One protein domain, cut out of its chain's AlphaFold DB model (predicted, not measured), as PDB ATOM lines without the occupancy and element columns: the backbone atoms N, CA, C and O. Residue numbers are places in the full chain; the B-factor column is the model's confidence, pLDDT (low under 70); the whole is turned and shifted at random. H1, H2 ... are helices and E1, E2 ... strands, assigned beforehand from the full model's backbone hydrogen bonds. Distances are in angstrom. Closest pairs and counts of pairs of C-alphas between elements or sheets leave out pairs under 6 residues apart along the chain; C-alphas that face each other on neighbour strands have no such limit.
ATOM      1  N   CYS A   3     -30.117 -14.525   3.826       93.44
ATOM      2  CA  CYS A   3     -30.542 -15.588   2.919       93.44
ATOM      3  C   CYS A   3     -29.497 -16.695   2.873       93.44
ATOM      4  O   CYS A   3     -28.301 -16.415   2.890       93.44
ATOM      5  N   TRP A   4     -29.945 -17.939   2.777       94.44
ATOM      6  CA  TRP A   4     -29.087 -19.113   2.699       94.44
ATOM      7  C   TRP A   4     -29.753 -20.224   1.898       94.44
ATOM      8  O   TRP A   4     -30.975 -20.243   1.760       94.44
ATOM      9  N   ALA A   5     -28.957 -21.162   1.401       94.00
ATOM     10  CA  ALA A   5     -29.454 -22.394   0.806       94.00
ATOM     11  C   ALA A   5     -29.215 -23.605   1.714       94.00
ATOM     12  O   ALA A   5     -28.323 -23.575   2.567       94.00
ATOM     13  N   THR A   6     -30.000 -24.659   1.505       93.44
ATOM     14  CA  THR A   6     -29.870 -25.998   2.105       93.44
ATOM     15  C   THR A   6     -30.197 -27.085   1.074       93.44
ATOM     16  O   THR A   6     -30.793 -26.807   0.031       93.44
ATOM     17  N   LEU A   7     -29.821 -28.337   1.357       91.25
ATOM     18  CA  LEU A   7     -30.200 -29.496   0.526       91.25
ATOM     19  C   LEU A   7     -31.644 -29.959   0.735       91.25
ATOM     20  O   LEU A   7     -32.240 -30.572  -0.151       91.25
ATOM     21  N   TYR A   8     -32.201 -29.696   1.913       91.75
ATOM     22  CA  TYR A   8     -33.538 -30.133   2.292       91.75
ATOM     23  C   TYR A   8     -34.409 -28.932   2.631       91.75
ATOM     24  O   TYR A   8     -33.906 -27.871   2.991       91.75
ATOM     25  N   GLU A   9     -35.722 -29.128   2.556       94.56
ATOM     26  CA  GLU A   9     -36.723 -28.093   2.834       94.56
ATOM     27  C   GLU A   9     -36.625 -27.524   4.258       94.56
ATOM     28  O   GLU A   9     -36.980 -26.369   4.504       94.56
ATOM     29  N   ASP A  10     -36.102 -28.317   5.199       94.88
ATOM     30  CA  ASP A  10     -35.777 -27.842   6.536       94.88
ATOM     31  C   ASP A  10     -34.669 -26.781   6.475       94.88
ATOM     32  O   ASP A  10     -33.508 -27.050   6.150       94.88
ATOM     33  N   ARG A  11     -35.041 -25.569   6.888       94.81
ATOM     34  CA  ARG A  11     -34.193 -24.374   6.904       94.81
ATOM     35  C   ARG A  11     -32.975 -24.499   7.816       94.81
ATOM     36  O   ARG A  11     -32.045 -23.701   7.693       94.81
ATOM     37  N   THR A  12     -33.014 -25.434   8.763       94.06
ATOM     38  CA  THR A  12     -31.938 -25.712   9.722       94.06
ATOM     39  C   THR A  12     -31.052 -26.881   9.298       94.06
ATOM     40  O   THR A  12     -30.045 -27.155   9.958       94.06
ATOM     41  N   SER A  13     -31.393 -27.543   8.187       92.38
ATOM     42  CA  SER A  13     -30.639 -28.674   7.666       92.38
ATOM     43  C   SER A  13     -29.253 -28.271   7.165       92.38
ATOM     44  O   SER A  13     -28.947 -27.103   6.912       92.38
ATOM     45  N   LEU A  14     -28.387 -29.276   7.055       87.81
ATOM     46  CA  LEU A  14     -27.022 -29.123   6.575       87.81
ATOM     47  C   LEU A  14     -26.774 -30.028   5.368       87.81
ATOM     48  O   LEU A  14     -27.387 -31.096   5.278       87.81
ATOM     49  N   PRO A  15     -25.826 -29.660   4.491       89.62
ATOM     50  CA  PRO A  15     -25.049 -28.410   4.462       89.62
ATOM     51  C   PRO A  15     -25.908 -27.155   4.221       89.62
ATOM     52  O   PRO A  15     -27.028 -27.246   3.722       89.62
ATOM     53  N   SER A  16     -25.379 -25.995   4.628       90.56
ATOM     54  CA  SER A  16     -25.999 -24.690   4.399       90.56
ATOM     55  C   SER A  16     -24.977 -23.700   3.849       90.56
ATOM     56  O   SER A  16     -23.851 -23.658   4.344       90.56
ATOM     57  N   TRP A  17     -25.386 -22.900   2.864       91.88
ATOM     58  CA  TRP A  17     -24.546 -21.882   2.225       91.88
ATOM     59  C   TRP A  17     -25.174 -20.509   2.400       91.88
ATOM     60  O   TRP A  17     -26.300 -20.285   1.955       91.88
ATOM     61  N   ASP A  18     -24.456 -19.600   3.052       91.69
ATOM     62  CA  ASP A  18     -24.905 -18.220   3.218       91.69
ATOM     63  C   ASP A  18     -24.809 -17.476   1.877       91.69
ATOM     64  O   ASP A  18     -23.772 -17.474   1.218       91.69
ATOM     65  N   ILE A  19     -25.911 -16.842   1.480       92.00
ATOM     66  CA  ILE A  19     -26.066 -16.094   0.223       92.00
ATOM     67  C   ILE A  19     -26.046 -14.589   0.506       92.00
ATOM     68  O   ILE A  19     -25.354 -13.820  -0.166       92.00
ATOM     69  N   ILE A  20     -26.813 -14.168   1.517       90.25
ATOM     70  CA  ILE A  20     -26.845 -12.796   2.023       90.25
ATOM     71  C   ILE A  20     -26.687 -12.855   3.541       90.25
ATOM     72  O   ILE A  20     -27.440 -13.574   4.197       90.25
ATOM     73  N   VAL A  21     -25.763 -12.066   4.083       87.31
ATOM     74  CA  VAL A  21     -25.521 -11.936   5.526       87.31
ATOM     75  C   VAL A  21     -25.687 -10.477   5.916       87.31
ATOM     76  O   VAL A  21     -25.047  -9.611   5.326       87.31
ATOM     77  N   ASP A  22     -26.569 -10.193   6.872       83.94
ATOM     78  CA  ASP A  22     -26.844  -8.847   7.389       83.94
ATOM     79  C   ASP A  22     -27.069  -7.813   6.269       83.94
ATOM     80  O   ASP A  22     -26.596  -6.679   6.297       83.94
ATOM     81  N   SER A  23     -27.838  -8.221   5.255       84.44
ATOM     82  CA  SER A  23     -28.175  -7.468   4.042       84.44
ATOM     83  C   SER A  23     -27.060  -7.299   2.997       84.44
ATOM     84  O   SER A  23     -27.332  -6.685   1.959       84.44
ATOM     85  N   CYS A  24     -25.892  -7.915   3.189       86.25
ATOM     86  CA  CYS A  24     -24.737  -7.889   2.283       86.25
ATOM     87  C   CYS A  24     -24.524  -9.173   1.500       86.25
ATOM     88  O   CYS A  24     -24.968 -10.242   1.903       86.25
ATOM     89  N   GLU A  25     -23.766  -9.061   0.410       87.69
ATOM     90  CA  GLU A  25     -23.159 -10.204  -0.270       87.69
ATOM     91  C   GLU A  25     -22.300 -11.018   0.711       87.69
ATOM     92  O   GLU A  25     -21.563 -10.456   1.528       87.69
ATOM     93  N   ASN A  26     -22.386 -12.346   0.636       85.75
ATOM     94  CA  ASN A  26     -21.427 -13.190   1.332       85.75
ATOM     95  C   ASN A  26     -20.077 -13.127   0.599       85.75
ATOM     96  O   ASN A  26     -19.978 -13.544  -0.551       85.75
ATOM     97  N   ARG A  27     -19.048 -12.599   1.266       78.12
ATOM     98  CA  ARG A  27     -17.688 -12.466   0.710       78.12
ATOM     99  C   ARG A  27     -16.819 -13.698   0.898       78.12
ATOM    100  O   ARG A  27     -15.779 -13.798   0.257       78.12
ATOM    101  N   ASP A  28     -17.244 -14.601   1.773       75.62
ATOM    102  CA  ASP A  28     -16.563 -15.874   1.984       75.62
ATOM    103  C   ASP A  28     -16.911 -16.873   0.863       75.62
ATOM    104  O   ASP A  28     -16.240 -17.894   0.714       75.62
ATOM    105  N   ASP A  29     -17.937 -16.577   0.057       71.19
ATOM    106  CA  ASP A  29     -18.217 -17.288  -1.187       71.19
ATOM    107  C   ASP A  29     -17.349 -16.720  -2.323       71.19
ATOM    108  O   ASP A  29     -17.383 -15.525  -2.625       71.19
ATOM    109  N   GLY A  30     -16.586 -17.593  -2.988       68.94
ATOM    110  CA  GLY A  30     -15.794 -17.235  -4.170       68.94
ATOM    111  C   GLY A  30     -16.646 -16.737  -5.346       68.94
ATOM    112  O   GLY A  30     -16.120 -16.116  -6.271       68.94
ATOM    113  N   TYR A  31     -17.962 -16.964  -5.305       74.81
ATOM    114  CA  TYR A  31     -18.934 -16.485  -6.279       74.81
ATOM    115  C   TYR A  31     -19.932 -15.506  -5.642       74.81
ATOM    116  O   TYR A  31     -21.090 -15.833  -5.413       74.81
ATOM    117  N   ALA A  32     -19.490 -14.269  -5.407       77.44
ATOM    118  CA  ALA A  32     -20.292 -13.243  -4.738       77.44
ATOM    119  C   ALA A  32     -21.706 -13.046  -5.334       77.44
ATOM    120  O   ALA A  32     -21.895 -12.936  -6.552       77.44
ATOM    121  N   THR A  33     -22.694 -12.932  -4.441       88.44
ATOM    122  CA  THR A  33     -24.075 -12.538  -4.750       88.44
ATOM    123  C   THR A  33     -24.111 -11.168  -5.420       88.44
ATOM    124  O   THR A  33     -23.577 -10.198  -4.891       88.44
ATOM    125  N   VAL A  34     -24.811 -11.056  -6.551       89.38
ATOM    126  CA  VAL A  34     -24.968  -9.783  -7.272       89.38
ATOM    127  C   VAL A  34     -26.345  -9.201  -6.991       89.38
ATOM    128  O   VAL A  34     -27.355  -9.850  -7.267       89.38
ATOM    129  N   PHE A  35     -26.401  -7.973  -6.476       90.25
ATOM    130  CA  PHE A  35     -27.652  -7.234  -6.300       90.25
ATOM    131  C   PHE A  35     -28.037  -6.484  -7.572       90.25
ATOM    132  O   PHE A  35     -27.211  -5.811  -8.185       90.25
ATOM    133  N   HIS A  36     -29.316  -6.565  -7.929       91.75
ATOM    134  CA  HIS A  36     -29.872  -5.884  -9.095       91.75
ATOM    135  C   HIS A  36     -30.748  -4.714  -8.653       91.75
ATOM    136  O   HIS A  36     -31.552  -4.881  -7.726       91.75
ATOM    137  N   PRO A  37     -30.648  -3.547  -9.314       91.25
ATOM    138  CA  PRO A  37     -31.533  -2.432  -9.029       91.25
ATOM    139  C   PRO A  37     -32.986  -2.831  -9.302       91.25
ATOM    140  O   PRO A  37     -33.295  -3.576 -10.237       91.25
ATOM    141  N   VAL A  38     -33.888  -2.314  -8.474       90.81
ATOM    142  CA  VAL A  38     -35.327  -2.470  -8.662       90.81
ATOM    143  C   VAL A  38     -35.901  -1.115  -9.029       90.81
ATOM    144  O   VAL A  38     -35.733  -0.142  -8.300       90.81
ATOM    145  N   VAL A  39     -36.579  -1.070 -10.169       92.50
ATOM    146  CA  VAL A  39     -37.293   0.108 -10.662       92.50
ATOM    147  C   VAL A  39     -38.785  -0.182 -10.674       92.50
ATOM    148  O   VAL A  39     -39.193  -1.346 -10.680       92.50
ATOM    149  N   SER A  40     -39.596   0.871 -10.642       94.31
ATOM    150  CA  SER A  40     -41.041   0.726 -10.768       94.31
ATOM    151  C   SER A  40     -41.399   0.250 -12.173       94.31
ATOM    152  O   SER A  40     -40.872   0.740 -13.171       94.31
ATOM    153  N   ASP A  41     -42.298  -0.723 -12.241       92.88
ATOM    154  CA  ASP A  41     -42.861  -1.245 -13.483       92.88
ATOM    155  C   ASP A  41     -44.298  -1.738 -13.227       92.88
ATOM    156  O   ASP A  41     -44.826  -1.599 -12.121       92.88
ATOM    157  N   SER A  42     -44.955  -2.319 -14.232       93.75
ATOM    158  CA  SER A  42     -46.336  -2.812 -14.100       93.75
ATOM    159  C   SER A  42     -46.523  -3.910 -13.040       93.75
ATOM    160  O   SER A  42     -47.647  -4.144 -12.599       93.75
ATOM    161  N   ARG A  43     -45.448  -4.587 -12.621       91.88
ATOM    162  CA  ARG A  43     -45.428  -5.637 -11.588       91.88
ATOM    163  C   ARG A  43     -44.795  -5.164 -10.278       91.88
ATOM    164  O   ARG A  43     -44.952  -5.832  -9.258       91.88
ATOM    165  N   VAL A  44     -44.079  -4.043 -10.291       93.12
ATOM    166  CA  VAL A  44     -43.389  -3.468  -9.134       93.12
ATOM    167  C   VAL A  44     -43.938  -2.078  -8.831       93.12
ATOM    168  O   VAL A  44     -43.451  -1.071  -9.339       93.12
ATOM    169  N   LEU A  45     -44.939  -2.030  -7.950       92.56
ATOM    170  CA  LEU A  45     -45.558  -0.775  -7.508       92.56
ATOM    171  C   LEU A  45     -44.681   0.000  -6.516       92.56
ATOM    172  O   LEU A  45     -44.636   1.226  -6.557       92.56
ATOM    173  N   VAL A  46     -43.981  -0.709  -5.626       90.06
ATOM    174  CA  VAL A  46     -43.157  -0.112  -4.564       90.06
ATOM    175  C   VAL A  46     -41.756  -0.734  -4.605       90.06
ATOM    176  O   VAL A  46     -41.522  -1.751  -3.950       90.06
ATOM    177  N   PRO A  47     -40.814  -0.167  -5.386       89.94
ATOM    178  CA  PRO A  47     -39.474  -0.735  -5.566       89.94
ATOM    179  C   PRO A  47     -38.707  -0.960  -4.262       89.94
ATOM    180  O   PRO A  47     -38.015  -1.963  -4.130       89.94
ATOM    181  N   SER A  48     -38.881  -0.077  -3.275       85.50
ATOM    182  CA  SER A  48     -38.232  -0.182  -1.961       85.50
ATOM    183  C   SER A  48     -38.654  -1.415  -1.152       85.50
ATOM    184  O   SER A  48     -37.946  -1.796  -0.226       85.50
ATOM    185  N   HIS A  49     -39.771  -2.067  -1.492       86.31
ATOM    186  CA  HIS A  49     -40.222  -3.302  -0.839       86.31
ATOM    187  C   HIS A  49     -39.644  -4.571  -1.476       86.31
ATOM    188  O   HIS A  49     -39.925  -5.676  -1.014       86.31
ATOM    189  N   ILE A  50     -38.861  -4.442  -2.547       88.31
ATOM    190  CA  ILE A  50     -38.362  -5.576  -3.316       88.31
ATOM    191  C   ILE A  50     -36.843  -5.514  -3.375       88.31
ATOM    192  O   ILE A  50     -36.248  -4.497  -3.719       88.31
ATOM    193  N   LYS A  51     -36.206  -6.653  -3.107       87.62
ATOM    194  CA  LYS A  51     -34.775  -6.851  -3.329       87.62
ATOM    195  C   LYS A  51     -34.596  -7.914  -4.405       87.62
ATOM    196  O   LYS A  51     -35.153  -9.003  -4.287       87.62
ATOM    197  N   ARG A  52     -33.835  -7.601  -5.455       91.94
ATOM    198  CA  ARG A  52     -33.463  -8.554  -6.508       91.94
ATOM    199  C   ARG A  52     -31.982  -8.878  -6.380       91.94
ATOM    200  O   ARG A  52     -31.158  -7.982  -6.218       91.94
ATOM    201  N   PHE A  53     -31.649 -10.157  -6.452       92.44
ATOM    202  CA  PHE A  53     -30.269 -10.621  -6.455       92.44
ATOM    203  C   PHE A  53     -30.141 -11.886  -7.300       92.44
ATOM    204  O   PHE A  53     -31.135 -12.559  -7.571       92.44
ATOM    205  N   SER A  54     -28.922 -12.195  -7.721       91.88
ATOM    206  CA  SER A  54     -28.585 -13.433  -8.419       91.88
ATOM    207  C   SER A  54     -27.383 -14.102  -7.770       91.88
ATOM    208  O   SER A  54     -26.440 -13.426  -7.361       91.88
ATOM    209  N   VAL A  55     -27.413 -15.430  -7.748       89.62
ATOM    210  CA  VAL A  55     -26.334 -16.308  -7.283       89.62
ATOM    211  C   VAL A  55     -25.939 -17.265  -8.400       89.62
ATOM    212  O   VAL A  55     -26.755 -17.563  -9.278       89.62
ATOM    213  N   LYS A  56     -24.695 -17.745  -8.388       86.56
ATOM    214  CA  LYS A  56     -24.226 -18.750  -9.348       86.56
ATOM    215  C   LYS A  56     -24.432 -20.145  -8.771       86.56
ATOM    216  O   LYS A  56     -24.198 -20.365  -7.592       86.56
ATOM    217  N   MET A  57     -24.816 -21.109  -9.609       81.44
ATOM    218  CA  MET A  57     -25.056 -22.480  -9.133       81.44
ATOM    219  C   MET A  57     -23.804 -23.138  -8.528       81.44
ATOM    220  O   MET A  57     -23.920 -23.974  -7.642       81.44
ATOM    221  N   PHE A  58     -22.610 -22.737  -8.980       76.06
ATOM    222  CA  PHE A  58     -21.328 -23.303  -8.544       76.06
ATOM    223  C   PHE A  58     -20.957 -22.956  -7.094       76.06
ATOM    224  O   PHE A  58     -20.028 -23.549  -6.558       76.06
ATOM    225  N   THR A  59     -21.688 -22.032  -6.459       75.12
ATOM    226  CA  THR A  59     -21.587 -21.731  -5.023       75.12
ATOM    227  C   THR A  59     -21.924 -22.947  -4.152       75.12
ATOM    228  O   THR A  59     -21.408 -23.089  -3.046       75.12
ATOM    229  N   PHE A  60     -22.814 -23.827  -4.617       80.62
ATOM    230  CA  PHE A  60     -23.344 -24.908  -3.792       80.62
ATOM    231  C   PHE A  60     -22.457 -26.141  -3.923       80.62
ATOM    232  O   PHE A  60     -22.547 -26.878  -4.903       80.62
ATOM    233  N   THR A  61     -21.600 -26.365  -2.930       80.94
ATOM    234  CA  THR A  61     -20.662 -27.493  -2.909       80.94
ATOM    235  C   THR A  61     -20.874 -28.410  -1.713       80.94
ATOM    236  O   THR A  61     -21.172 -27.960  -0.603       80.94
ATOM    237  N   LYS A  62     -20.700 -29.712  -1.928       80.19
ATOM    238  CA  LYS A  62     -20.682 -30.738  -0.883       80.19
ATOM    239  C   LYS A  62     -19.468 -31.629  -1.121       80.19
ATOM    240  O   LYS A  62     -19.278 -32.086  -2.239       80.19
ATOM    241  N   ASP A  63     -18.672 -31.855  -0.076       82.94
ATOM    242  CA  ASP A  63     -17.445 -32.662  -0.151       82.94
ATOM    243  C   ASP A  63     -16.493 -32.174  -1.270       82.94
ATOM    244  O   ASP A  63     -15.945 -32.962  -2.029       82.94
ATOM    245  N   ASP A  64     -16.349 -30.845  -1.386       78.19
ATOM    246  CA  ASP A  64     -15.566 -30.122  -2.407       78.19
ATOM    247  C   ASP A  64     -16.019 -30.306  -3.871       78.19
ATOM    248  O   ASP A  64     -15.389 -29.784  -4.792       78.19
ATOM    249  N   GLU A  65     -17.168 -30.946  -4.102       80.19
ATOM    250  CA  GLU A  65     -17.788 -31.061  -5.421       80.19
ATOM    251  C   GLU A  65     -18.998 -30.136  -5.575       80.19
ATOM    252  O   GLU A  65     -19.781 -29.933  -4.645       80.19
ATOM    253  N   VAL A  66     -19.190 -29.592  -6.781       79.62
ATOM    254  CA  VAL A  66     -20.393 -28.819  -7.122       79.62
ATOM    255  C   VAL A  66     -21.615 -29.733  -7.079       79.62
ATOM    256  O   VAL A  66     -21.650 -30.780  -7.730       79.62
ATOM    257  N   LEU A  67     -22.646 -29.299  -6.357       81.31
ATOM    258  CA  LEU A  67     -23.915 -30.000  -6.260       81.31
ATOM    259  C   LEU A  67     -24.660 -30.000  -7.594       81.31
ATOM    260  O   LEU A  67     -24.861 -28.963  -8.222       81.31
ATOM    261  N   LYS A  68     -25.125 -31.188  -7.979       77.25
ATOM    262  CA  LYS A  68     -25.930 -31.450  -9.185       77.25
ATOM    263  C   LYS A  68     -27.334 -31.952  -8.833       77.25
ATOM    264  O   LYS A  68     -27.919 -32.752  -9.556       77.25
ATOM    265  N   ASP A  69     -27.816 -31.556  -7.661       81.12
ATOM    266  CA  ASP A  69     -29.103 -31.963  -7.097       81.12
ATOM    267  C   ASP A  69     -29.986 -30.720  -6.894       81.12
ATOM    268  O   ASP A  69     -29.768 -29.664  -7.492       81.12
ATOM    269  N   LYS A  70     -31.008 -30.831  -6.055       90.19
ATOM    270  CA  LYS A  70     -31.869 -29.737  -5.643       90.19
ATOM    271  C   LYS A  70     -31.312 -28.967  -4.452       90.19
ATOM    272  O   LYS A  70     -30.664 -29.519  -3.566       90.19
ATOM    273  N   ILE A  71     -31.673 -27.694  -4.403       93.56
ATOM    274  CA  ILE A  71     -31.500 -26.836  -3.235       93.56
ATOM    275  C   ILE A  71     -32.826 -26.184  -2.855       93.56
ATOM    276  O   ILE A  71     -33.749 -26.076  -3.664       93.56
ATOM    277  N   TYR A  72     -32.882 -25.692  -1.628       95.38
ATOM    278  CA  TYR A  72     -33.940 -24.833  -1.122       95.38
ATOM    279  C   TYR A  72     -33.292 -23.537  -0.664       95.38
ATOM    280  O   TYR A  72     -32.264 -23.566   0.008       95.38
ATOM    281  N   VAL A  73     -33.858 -22.399  -1.058       95.44
ATOM    282  CA  VAL A  73     -33.379 -21.078  -0.656       95.44
ATOM    283  C   VAL A  73     -34.323 -20.518   0.387       95.44
ATOM    284  O   VAL A  73     -35.538 -20.476   0.211       95.44
ATOM    285  N   HIS A  74     -33.741 -20.041   1.469       96.81
ATOM    286  CA  HIS A  74     -34.434 -19.493   2.610       96.81
ATOM    287  C   HIS A  74     -33.975 -18.066   2.825       96.81
ATOM    288  O   HIS A  74     -32.790 -17.769   2.705       96.81
ATOM    289  N   CYS A  75     -34.905 -17.196   3.178       94.50
ATOM    290  CA  CYS A  75     -34.619 -15.822   3.513       94.50
ATOM    291  C   CYS A  75     -35.411 -15.395   4.735       94.50
ATOM    292  O   CYS A  75     -36.584 -15.726   4.910       94.50
ATOM    293  N   ASP A  76     -34.763 -14.572   5.530       92.00
ATOM    294  CA  ASP A  76     -35.399 -13.752   6.526       92.00
ATOM    295  C   ASP A  76     -35.431 -12.323   6.001       92.00
ATOM    296  O   ASP A  76     -34.400 -11.742   5.655       92.00
ATOM    297  N   ALA A  77     -36.627 -11.766   5.872       88.88
ATOM    298  CA  ALA A  77     -36.883 -10.433   5.354       88.88
ATOM    299  C   ALA A  77     -37.478  -9.554   6.452       88.88
ATOM    300  O   ALA A  77     -38.266 -10.018   7.266       88.88
ATOM    301  N   VAL A  78     -37.135  -8.272   6.458       84.56
ATOM    302  CA  VAL A  78     -37.693  -7.296   7.398       84.56
ATOM    303  C   VAL A  78     -38.245  -6.142   6.576       84.56
ATOM    304  O   VAL A  78     -37.627  -5.732   5.594       84.56
ATOM    305  N   ILE A  79     -39.424  -5.656   6.965       81.94
ATOM    306  CA  ILE A  79     -39.961  -4.379   6.495       81.94
ATOM    307  C   ILE A  79     -39.705  -3.371   7.602       81.94
ATOM    308  O   ILE A  79     -40.071  -3.599   8.757       81.94
ATOM    309  N   CYS A  80     -39.073  -2.266   7.251       79.81
ATOM    310  CA  CYS A  80     -38.623  -1.278   8.210       79.81
ATOM    311  C   CYS A  80     -38.570   0.112   7.593       79.81
ATOM    312  O   CYS A  80     -38.606   0.287   6.375       79.81
ATOM    313  N   ASP A  81     -38.494   1.103   8.473       78.56
ATOM    314  CA  ASP A  81     -38.412   2.502   8.098       78.56
ATOM    315  C   ASP A  81     -36.954   2.893   7.836       78.56
ATOM    316  O   ASP A  81     -36.136   2.968   8.759       78.56
ATOM    317  N   ALA A  82     -36.642   3.171   6.569       74.81
ATOM    318  CA  ALA A  82     -35.319   3.607   6.135       74.81
ATOM    319  C   ALA A  82     -34.881   4.954   6.751       74.81
ATOM    320  O   ALA A  82     -33.687   5.259   6.771       74.81
ATOM    321  N   SER A  83     -35.820   5.758   7.265       74.19
ATOM    322  CA  SER A  83     -35.521   7.019   7.953       74.19
ATOM    323  C   SER A  83     -35.019   6.811   9.387       74.19
ATOM    324  O   SER A  83     -34.269   7.642   9.912       74.19
ATOM    325  N   SER A  84     -35.339   5.671  10.006       69.06
ATOM    326  CA  SER A  84     -34.920   5.367  11.372       69.06
ATOM    327  C   SER A  84     -33.405   5.103  11.453       69.06
ATOM    328  O   SER A  84     -32.800   4.497  10.568       69.06
ATOM    329  N   GLN A  85     -32.743   5.618  12.496       59.50
ATOM    330  CA  GLN A  85     -31.297   5.415  12.720       59.50
ATOM    331  C   GLN A  85     -30.972   4.082  13.412       59.50
ATOM    332  O   GLN A  85     -29.811   3.686  13.451       59.50
ATOM    333  N   ALA A  86     -31.977   3.399  13.959       60.41
ATOM    334  CA  ALA A  86     -31.794   2.202  14.774       60.41
ATOM    335  C   ALA A  86     -31.494   0.932  13.955       60.41
ATOM    336  O   ALA A  86     -31.076  -0.065  14.534       60.41
ATOM    337  N   ASP A  87     -31.688   0.964  12.633       64.31
ATOM    338  CA  ASP A  87     -31.775  -0.241  11.809       64.31
ATOM    339  C   ASP A  87     -30.843  -0.138  10.582       64.31
ATOM    340  O   ASP A  87     -31.229   0.246   9.475       64.31
ATOM    341  N   GLY A  88     -29.555  -0.439  10.788       62.75
ATOM    342  CA  GLY A  88     -28.520  -0.342   9.743       62.75
ATOM    343  C   GLY A  88     -28.810  -1.201   8.503       62.75
ATOM    344  O   GLY A  88     -28.509  -0.794   7.381       62.75
ATOM    345  N   SER A  89     -29.491  -2.337   8.690       65.44
ATOM    346  CA  SER A  89     -29.964  -3.226   7.619       65.44
ATOM    347  C   SER A  89     -30.987  -2.552   6.689       65.44
ATOM    348  O   SER A  89     -31.034  -2.848   5.493       65.44
ATOM    349  N   CYS A  90     -31.766  -1.600   7.207       73.81
ATOM    350  CA  CYS A  90     -32.852  -0.915   6.501       73.81
ATOM    351  C   CYS A  90     -32.376   0.209   5.593       73.81
ATOM    352  O   CYS A  90     -33.069   0.589   4.652       73.81
ATOM    353  N   ARG A  91     -31.158   0.706   5.821       67.25
ATOM    354  CA  ARG A  91     -30.522   1.695   4.945       67.25
ATOM    355  C   ARG A  91     -29.899   1.069   3.700       67.25
ATOM    356  O   ARG A  91     -29.280   1.781   2.914       67.25
ATOM    357  N   GLY A  92     -30.005  -0.254   3.539       61.78
ATOM    358  CA  GLY A  92     -29.311  -0.988   2.478       61.78
ATOM    359  C   GLY A  92     -27.788  -0.858   2.571       61.78
ATOM    360  O   GLY A  92     -27.086  -1.172   1.614       61.78
ATOM    361  N   GLN A  93     -27.283  -0.370   3.707       64.38
ATOM    362  CA  GLN A  93     -25.865  -0.251   3.967       64.38
ATOM    363  C   GLN A  93     -25.369  -1.582   4.480       64.38
ATOM    364  O   GLN A  93     -25.964  -2.197   5.367       64.38
ATOM    365  N   CYS A  94     -24.243  -2.005   3.928       69.00
ATOM    366  CA  CYS A  94     -23.528  -3.094   4.528       69.00
ATOM    367  C   CYS A  94     -23.050  -2.691   5.913       69.00
ATOM    368  O   CYS A  94     -22.297  -1.726   6.044       69.00
ATOM    369  N   VAL A  95     -23.487  -3.434   6.934       56.66
ATOM    370  CA  VAL A  95     -23.126  -3.180   8.341       56.66
ATOM    371  C   VAL A  95     -21.597  -3.211   8.528       56.66
ATOM    372  O   VAL A  95     -21.073  -2.584   9.446       56.66
ATOM    373  N   HIS A  96     -20.866  -3.828   7.588       56.97
ATOM    374  CA  HIS A  96     -19.411  -3.750   7.467       56.97
ATOM    375  C   HIS A  96     -18.974  -3.215   6.081       56.97
ATOM    376  O   HIS A  96     -19.209  -3.879   5.067       56.97
ATOM    377  N   PRO A  97     -18.325  -2.035   6.004       44.22
ATOM    378  CA  PRO A  97     -17.790  -1.479   4.758       44.22
ATOM    379  C   PRO A  97     -16.607  -2.291   4.187       44.22
ATOM    380  O   PRO A  97     -15.967  -3.059   4.912       44.22
ATOM    381  N   PRO A  98     -16.237  -2.095   2.905       42.78
ATOM    382  CA  PRO A  98     -15.047  -2.707   2.324       42.78
ATOM    383  C   PRO A  98     -13.785  -2.147   2.992       42.78
ATOM    384  O   PRO A  98     -13.533  -0.948   2.911       42.78
ATOM    385  N   GLY A  99     -12.997  -3.004   3.650       48.19
ATOM    386  CA  GLY A  99     -11.697  -2.618   4.219       48.19
ATOM    387  C   GLY A  99     -11.329  -3.265   5.557       48.19
ATOM    388  O   GLY A  99     -10.172  -3.189   5.952       48.19
ATOM    389  N   GLN A 100     -12.256  -3.934   6.247       43.91
ATOM    390  CA  GLN A 100     -11.923  -4.701   7.453       43.91
ATOM    391  C   GLN A 100     -11.775  -6.180   7.103       43.91
ATOM    392  O   GLN A 100     -12.715  -6.967   7.185       43.91
ATOM    393  N   SER A 101     -10.571  -6.550   6.667       40.66
ATOM    394  CA  SER A 101     -10.154  -7.941   6.516       40.66
ATOM    395  C   SER A 101     -10.067  -8.600   7.895       40.66
ATOM    396  O   SER A 101      -9.004  -8.647   8.512       40.66
ATOM    397  N   TYR A 102     -11.181  -9.134   8.390       44.78
ATOM    398  CA  TYR A 102     -11.106 -10.214   9.361       44.78
ATOM    399  C   TYR A 102     -10.858 -11.489   8.572       44.78
ATOM    400  O   TYR A 102     -11.790 -12.111   8.073       44.78
ATOM    401  N   SER A 103      -9.588 -11.865   8.441       37.75
ATOM    402  CA  SER A 103      -9.186 -13.207   8.033       37.75
ATOM    403  C   SER A 103      -9.795 -14.210   9.018       37.75
ATOM    404  O   SER A 103      -9.222 -14.499  10.070       37.75
ATOM    405  N   ARG A 104     -11.005 -14.694   8.722       47.19
ATOM    406  CA  ARG A 104     -11.593 -15.845   9.404       47.19
ATOM    407  C   ARG A 104     -11.144 -17.090   8.635       47.19
ATOM    408  O   ARG A 104     -11.186 -17.077   7.409       47.19
ATOM    409  N   PRO A 105     -10.673 -18.141   9.323       34.81
ATOM    410  CA  PRO A 105     -10.228 -19.352   8.649       34.81
ATOM    411  C   PRO A 105     -11.379 -19.935   7.829       34.81
ATOM    412  O   PRO A 105     -12.505 -19.992   8.333       34.81
ATOM    413  N   ALA A 106     -11.073 -20.380   6.608       41.12
ATOM    414  CA  ALA A 106     -11.956 -21.197   5.790       41.12
ATOM    415  C   ALA A 106     -12.491 -22.362   6.634       41.12
ATOM    416  O   ALA A 106     -11.724 -23.141   7.200       41.12
ATOM    417  N   GLY A 107     -13.811 -22.427   6.783       39.31
ATOM    418  CA  GLY A 107     -14.460 -23.454   7.583       39.31
ATOM    419  C   GLY A 107     -15.746 -22.950   8.213       39.31
ATOM    420  O   GLY A 107     -15.710 -22.196   9.181       39.31
ATOM    421  N   VAL A 108     -16.871 -23.390   7.646       52.50
ATOM    422  CA  VAL A 108     -18.190 -23.617   8.267       52.50
ATOM    423  C   VAL A 108     -18.308 -23.087   9.710       52.50
ATOM    424  O   VAL A 108     -18.298 -23.850  10.679       52.50
ATOM    425  N   LYS A 109     -18.427 -21.766   9.902       40.50
ATOM    426  CA  LYS A 109     -18.641 -21.187  11.238       40.50
ATOM    427  C   LYS A 109     -20.118 -20.914  11.464       40.50
ATOM    428  O   LYS A 109     -20.614 -19.815  11.251       40.50
ATOM    429  N   ARG A 110     -20.777 -21.953  11.988       56.12
ATOM    430  CA  ARG A 110     -22.106 -21.926  12.614       56.12
ATOM    431  C   ARG A 110     -22.202 -20.778  13.626       56.12
ATOM    432  O   ARG A 110     -21.745 -20.905  14.761       56.12
ATOM    433  N   LYS A 111     -22.844 -19.675  13.243       41.09
ATOM    434  CA  LYS A 111     -23.445 -18.733  14.193       41.09
ATOM    435  C   LYS A 111     -24.919 -19.117  14.289       41.09
ATOM    436  O   LYS A 111     -25.597 -19.179  13.267       41.09
ATOM    437  N   ARG A 112     -25.406 -19.445  15.491       43.78
ATOM    438  CA  ARG A 112     -26.848 -19.629  15.722       43.78
ATOM    439  C   ARG A 112     -27.549 -18.356  15.241       43.78
ATOM    440  O   ARG A 112     -27.292 -17.286  15.791       43.78
ATOM    441  N   ARG A 113     -28.357 -18.473  14.183       54.91
ATOM    442  CA  ARG A 113     -29.161 -17.364  13.660       54.91
ATOM    443  C   ARG A 113     -30.178 -16.998  14.740       54.91
ATOM    444  O   ARG A 113     -30.859 -17.882  15.257       54.91
ATOM    445  N   SER A 114     -30.181 -15.731  15.150       46.66
ATOM    446  CA  SER A 114     -31.124 -15.219  16.144       46.66
ATOM    447  C   SER A 114     -32.534 -15.380  15.589       46.66
ATOM    448  O   SER A 114     -32.819 -14.893  14.501       46.66
ATOM    449  N   THR A 115     -33.392 -16.106  16.301       48.03
ATOM    450  CA  THR A 115     -34.779 -16.381  15.896       48.03
ATOM    451  C   THR A 115     -35.767 -15.345  16.422       48.03
ATOM    452  O   THR A 115     -36.969 -15.535  16.263       48.03
ATOM    453  N   ASP A 116     -35.293 -14.289  17.083       46.88
ATOM    454  CA  ASP A 116     -36.151 -13.400  17.858       46.88
ATOM    455  C   ASP A 116     -36.105 -11.962  17.330       46.88
ATOM    456  O   ASP A 116     -35.322 -11.117  17.764       46.88
ATOM    457  N   SER A 117     -36.947 -11.706  16.332       54.75
ATOM    458  CA  SER A 117     -37.398 -10.366  15.973       54.75
ATOM    459  C   SER A 117     -38.830 -10.476  15.472       54.75
ATOM    460  O   SER A 117     -39.111 -11.061  14.427       54.75
ATOM    461  N   THR A 118     -39.764  -9.882  16.210       57.62
ATOM    462  CA  THR A 118     -41.208  -9.852  15.912       57.62
ATOM    463  C   THR A 118     -41.563  -9.206  14.561       57.62
ATOM    464  O   THR A 118     -42.727  -9.219  14.162       57.62
ATOM    465  N   ARG A 119     -40.581  -8.659  13.828       66.69
ATOM    466  CA  ARG A 119     -40.739  -8.014  12.511       66.69
ATOM    467  C   ARG A 119     -40.173  -8.827  11.342       66.69
ATOM    468  O   ARG A 119     -40.292  -8.403  10.192       66.69
ATOM    469  N   GLN A 120     -39.574  -9.982  11.616       77.19
ATOM    470  CA  GLN A 120     -38.895 -10.806  10.622       77.19
ATOM    471  C   GLN A 120     -39.880 -11.759   9.936       77.19
ATOM    472  O   GLN A 120     -40.555 -12.577  10.559       77.19
ATOM    473  N   ARG A 121     -39.984 -11.637   8.615       87.81
ATOM    474  CA  ARG A 121     -40.746 -12.520   7.738       87.81
ATOM    475  C   ARG A 121     -39.848 -13.617   7.205       87.81
ATOM    476  O   ARG A 121     -38.816 -13.368   6.595       87.81
ATOM    477  N   GLN A 122     -40.306 -14.834   7.413       93.19
ATOM    478  CA  GLN A 122     -39.654 -16.058   7.002       93.19
ATOM    479  C   GLN A 122     -40.154 -16.480   5.618       93.19
ATOM    480  O   GLN A 122     -41.356 -16.621   5.413       93.19
ATOM    481  N   ILE A 123     -39.235 -16.664   4.672       93.75
ATOM    482  CA  ILE A 123     -39.530 -16.992   3.274       93.75
ATOM    483  C   ILE A 123     -38.684 -18.200   2.874       93.75
ATOM    484  O   ILE A 123     -37.486 -18.230   3.142       93.75
ATOM    485  N   SER A 124     -39.296 -19.175   2.210       95.69
ATOM    486  CA  SER A 124     -38.609 -20.337   1.645       95.69
ATOM    487  C   SER A 124     -39.062 -20.542   0.206       95.69
ATOM    488  O   SER A 124     -40.240 -20.365  -0.105       95.69
ATOM    489  N   SER A 125     -38.138 -20.917  -0.672       95.62
ATOM    490  CA  SER A 125     -38.461 -21.393  -2.010       95.62
ATOM    491  C   SER A 125     -38.964 -22.837  -1.968       95.62
ATOM    492  O   SER A 125     -38.747 -23.564  -0.999       95.62
ATOM    493  N   GLY A 126     -39.569 -23.278  -3.073       95.44
ATOM    494  CA  GLY A 126     -39.626 -24.704  -3.395       95.44
ATOM    495  C   GLY A 126     -38.255 -25.241  -3.825       95.44
ATOM    496  O   GLY A 126     -37.261 -24.507  -3.830       95.44
ATOM    497  N   ALA A 127     -38.215 -26.513  -4.223       94.38
ATOM    498  CA  ALA A 127     -37.000 -27.144  -4.732       94.38
ATOM    499  C   ALA A 127     -36.528 -26.473  -6.035       94.38
ATOM    500  O   ALA A 127     -37.289 -26.355  -6.997       94.38
ATOM    501  N   ILE A 128     -35.260 -26.076  -6.069       93.81
ATOM    502  CA  ILE A 128     -34.577 -25.535  -7.245       93.81
ATOM    503  C   ILE A 128     -33.600 -26.602  -7.724       93.81
ATOM    504  O   ILE A 128     -32.667 -26.936  -7.001       93.81
ATOM    505  N   ILE A 129     -33.813 -27.141  -8.922       91.31
ATOM    506  CA  ILE A 129     -32.952 -28.184  -9.493       91.31
ATOM    507  C   ILE A 129     -31.725 -27.540 -10.138       91.31
ATOM    508  O   ILE A 129     -31.864 -26.708 -11.038       91.31
ATOM    509  N   LEU A 130     -30.530 -27.935  -9.703       87.19
ATOM    510  CA  LEU A 130     -29.271 -27.532 -10.323       87.19
ATOM    511  C   LEU A 130     -28.927 -28.541 -11.421       87.19
ATOM    512  O   LEU A 130     -28.797 -29.735 -11.162       87.19
TER     513      LEU A 130
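This is residues 3 to 130 of the 133 residues of the protein "zona pellucida sperm-binding protein 2-like" of Notothenia coriiceps (black rockcod) (UniProt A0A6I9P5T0). Mostly loop surrounds one strongly twisted antiparallel sheet, in the order E2, E1, E5, E6, with the small hairpin E3 and E4 over one face and residues 92 to 119 swinging wide round the E2 edge. The 128 printed residues hold, in order, E1, E2, E3, E4, E5, H1 and E6, mostly strand, with only 34 residues in named elements. The whole is compact, with a radius of gyration of the C-alphas of 15.6 A and spans of 44 by 38 by 28 A.

Inner strands E1, residues 3 to 6, and E5, residues 70 to 78, are antiparallel, with N 4 and O 74 within hydrogen-bond range at 2.9 A. E2, residues 16 to 21, forms a hairpin with E1; N 5 and O 17 are 2.9 A apart. Edge strand E6, residues 120 to 124, is antiparallel to E5; N 75 and O 123 are 2.8 A apart. E3, residues 34 to 36, and E4, residues 52 to 54, form a hairpin apart from E1; N 36 and O 52 are 2.9 A apart. H1, residues 88 to 91, is not on the four-stranded sheet and is too short for an O i to N i+4 pair.

E1 begins at C-alpha 3, (-30.542, -15.588, 2.919). E5 is 26.6 A long; E6 ends at C-alpha 124, (-38.609, -20.337, 1.645).

The printed part has no cut. The H1 to E6 link is long, 28 residues. Residues 30, 84 to 89 and 91 to 119 of the model have pLDDT under 70.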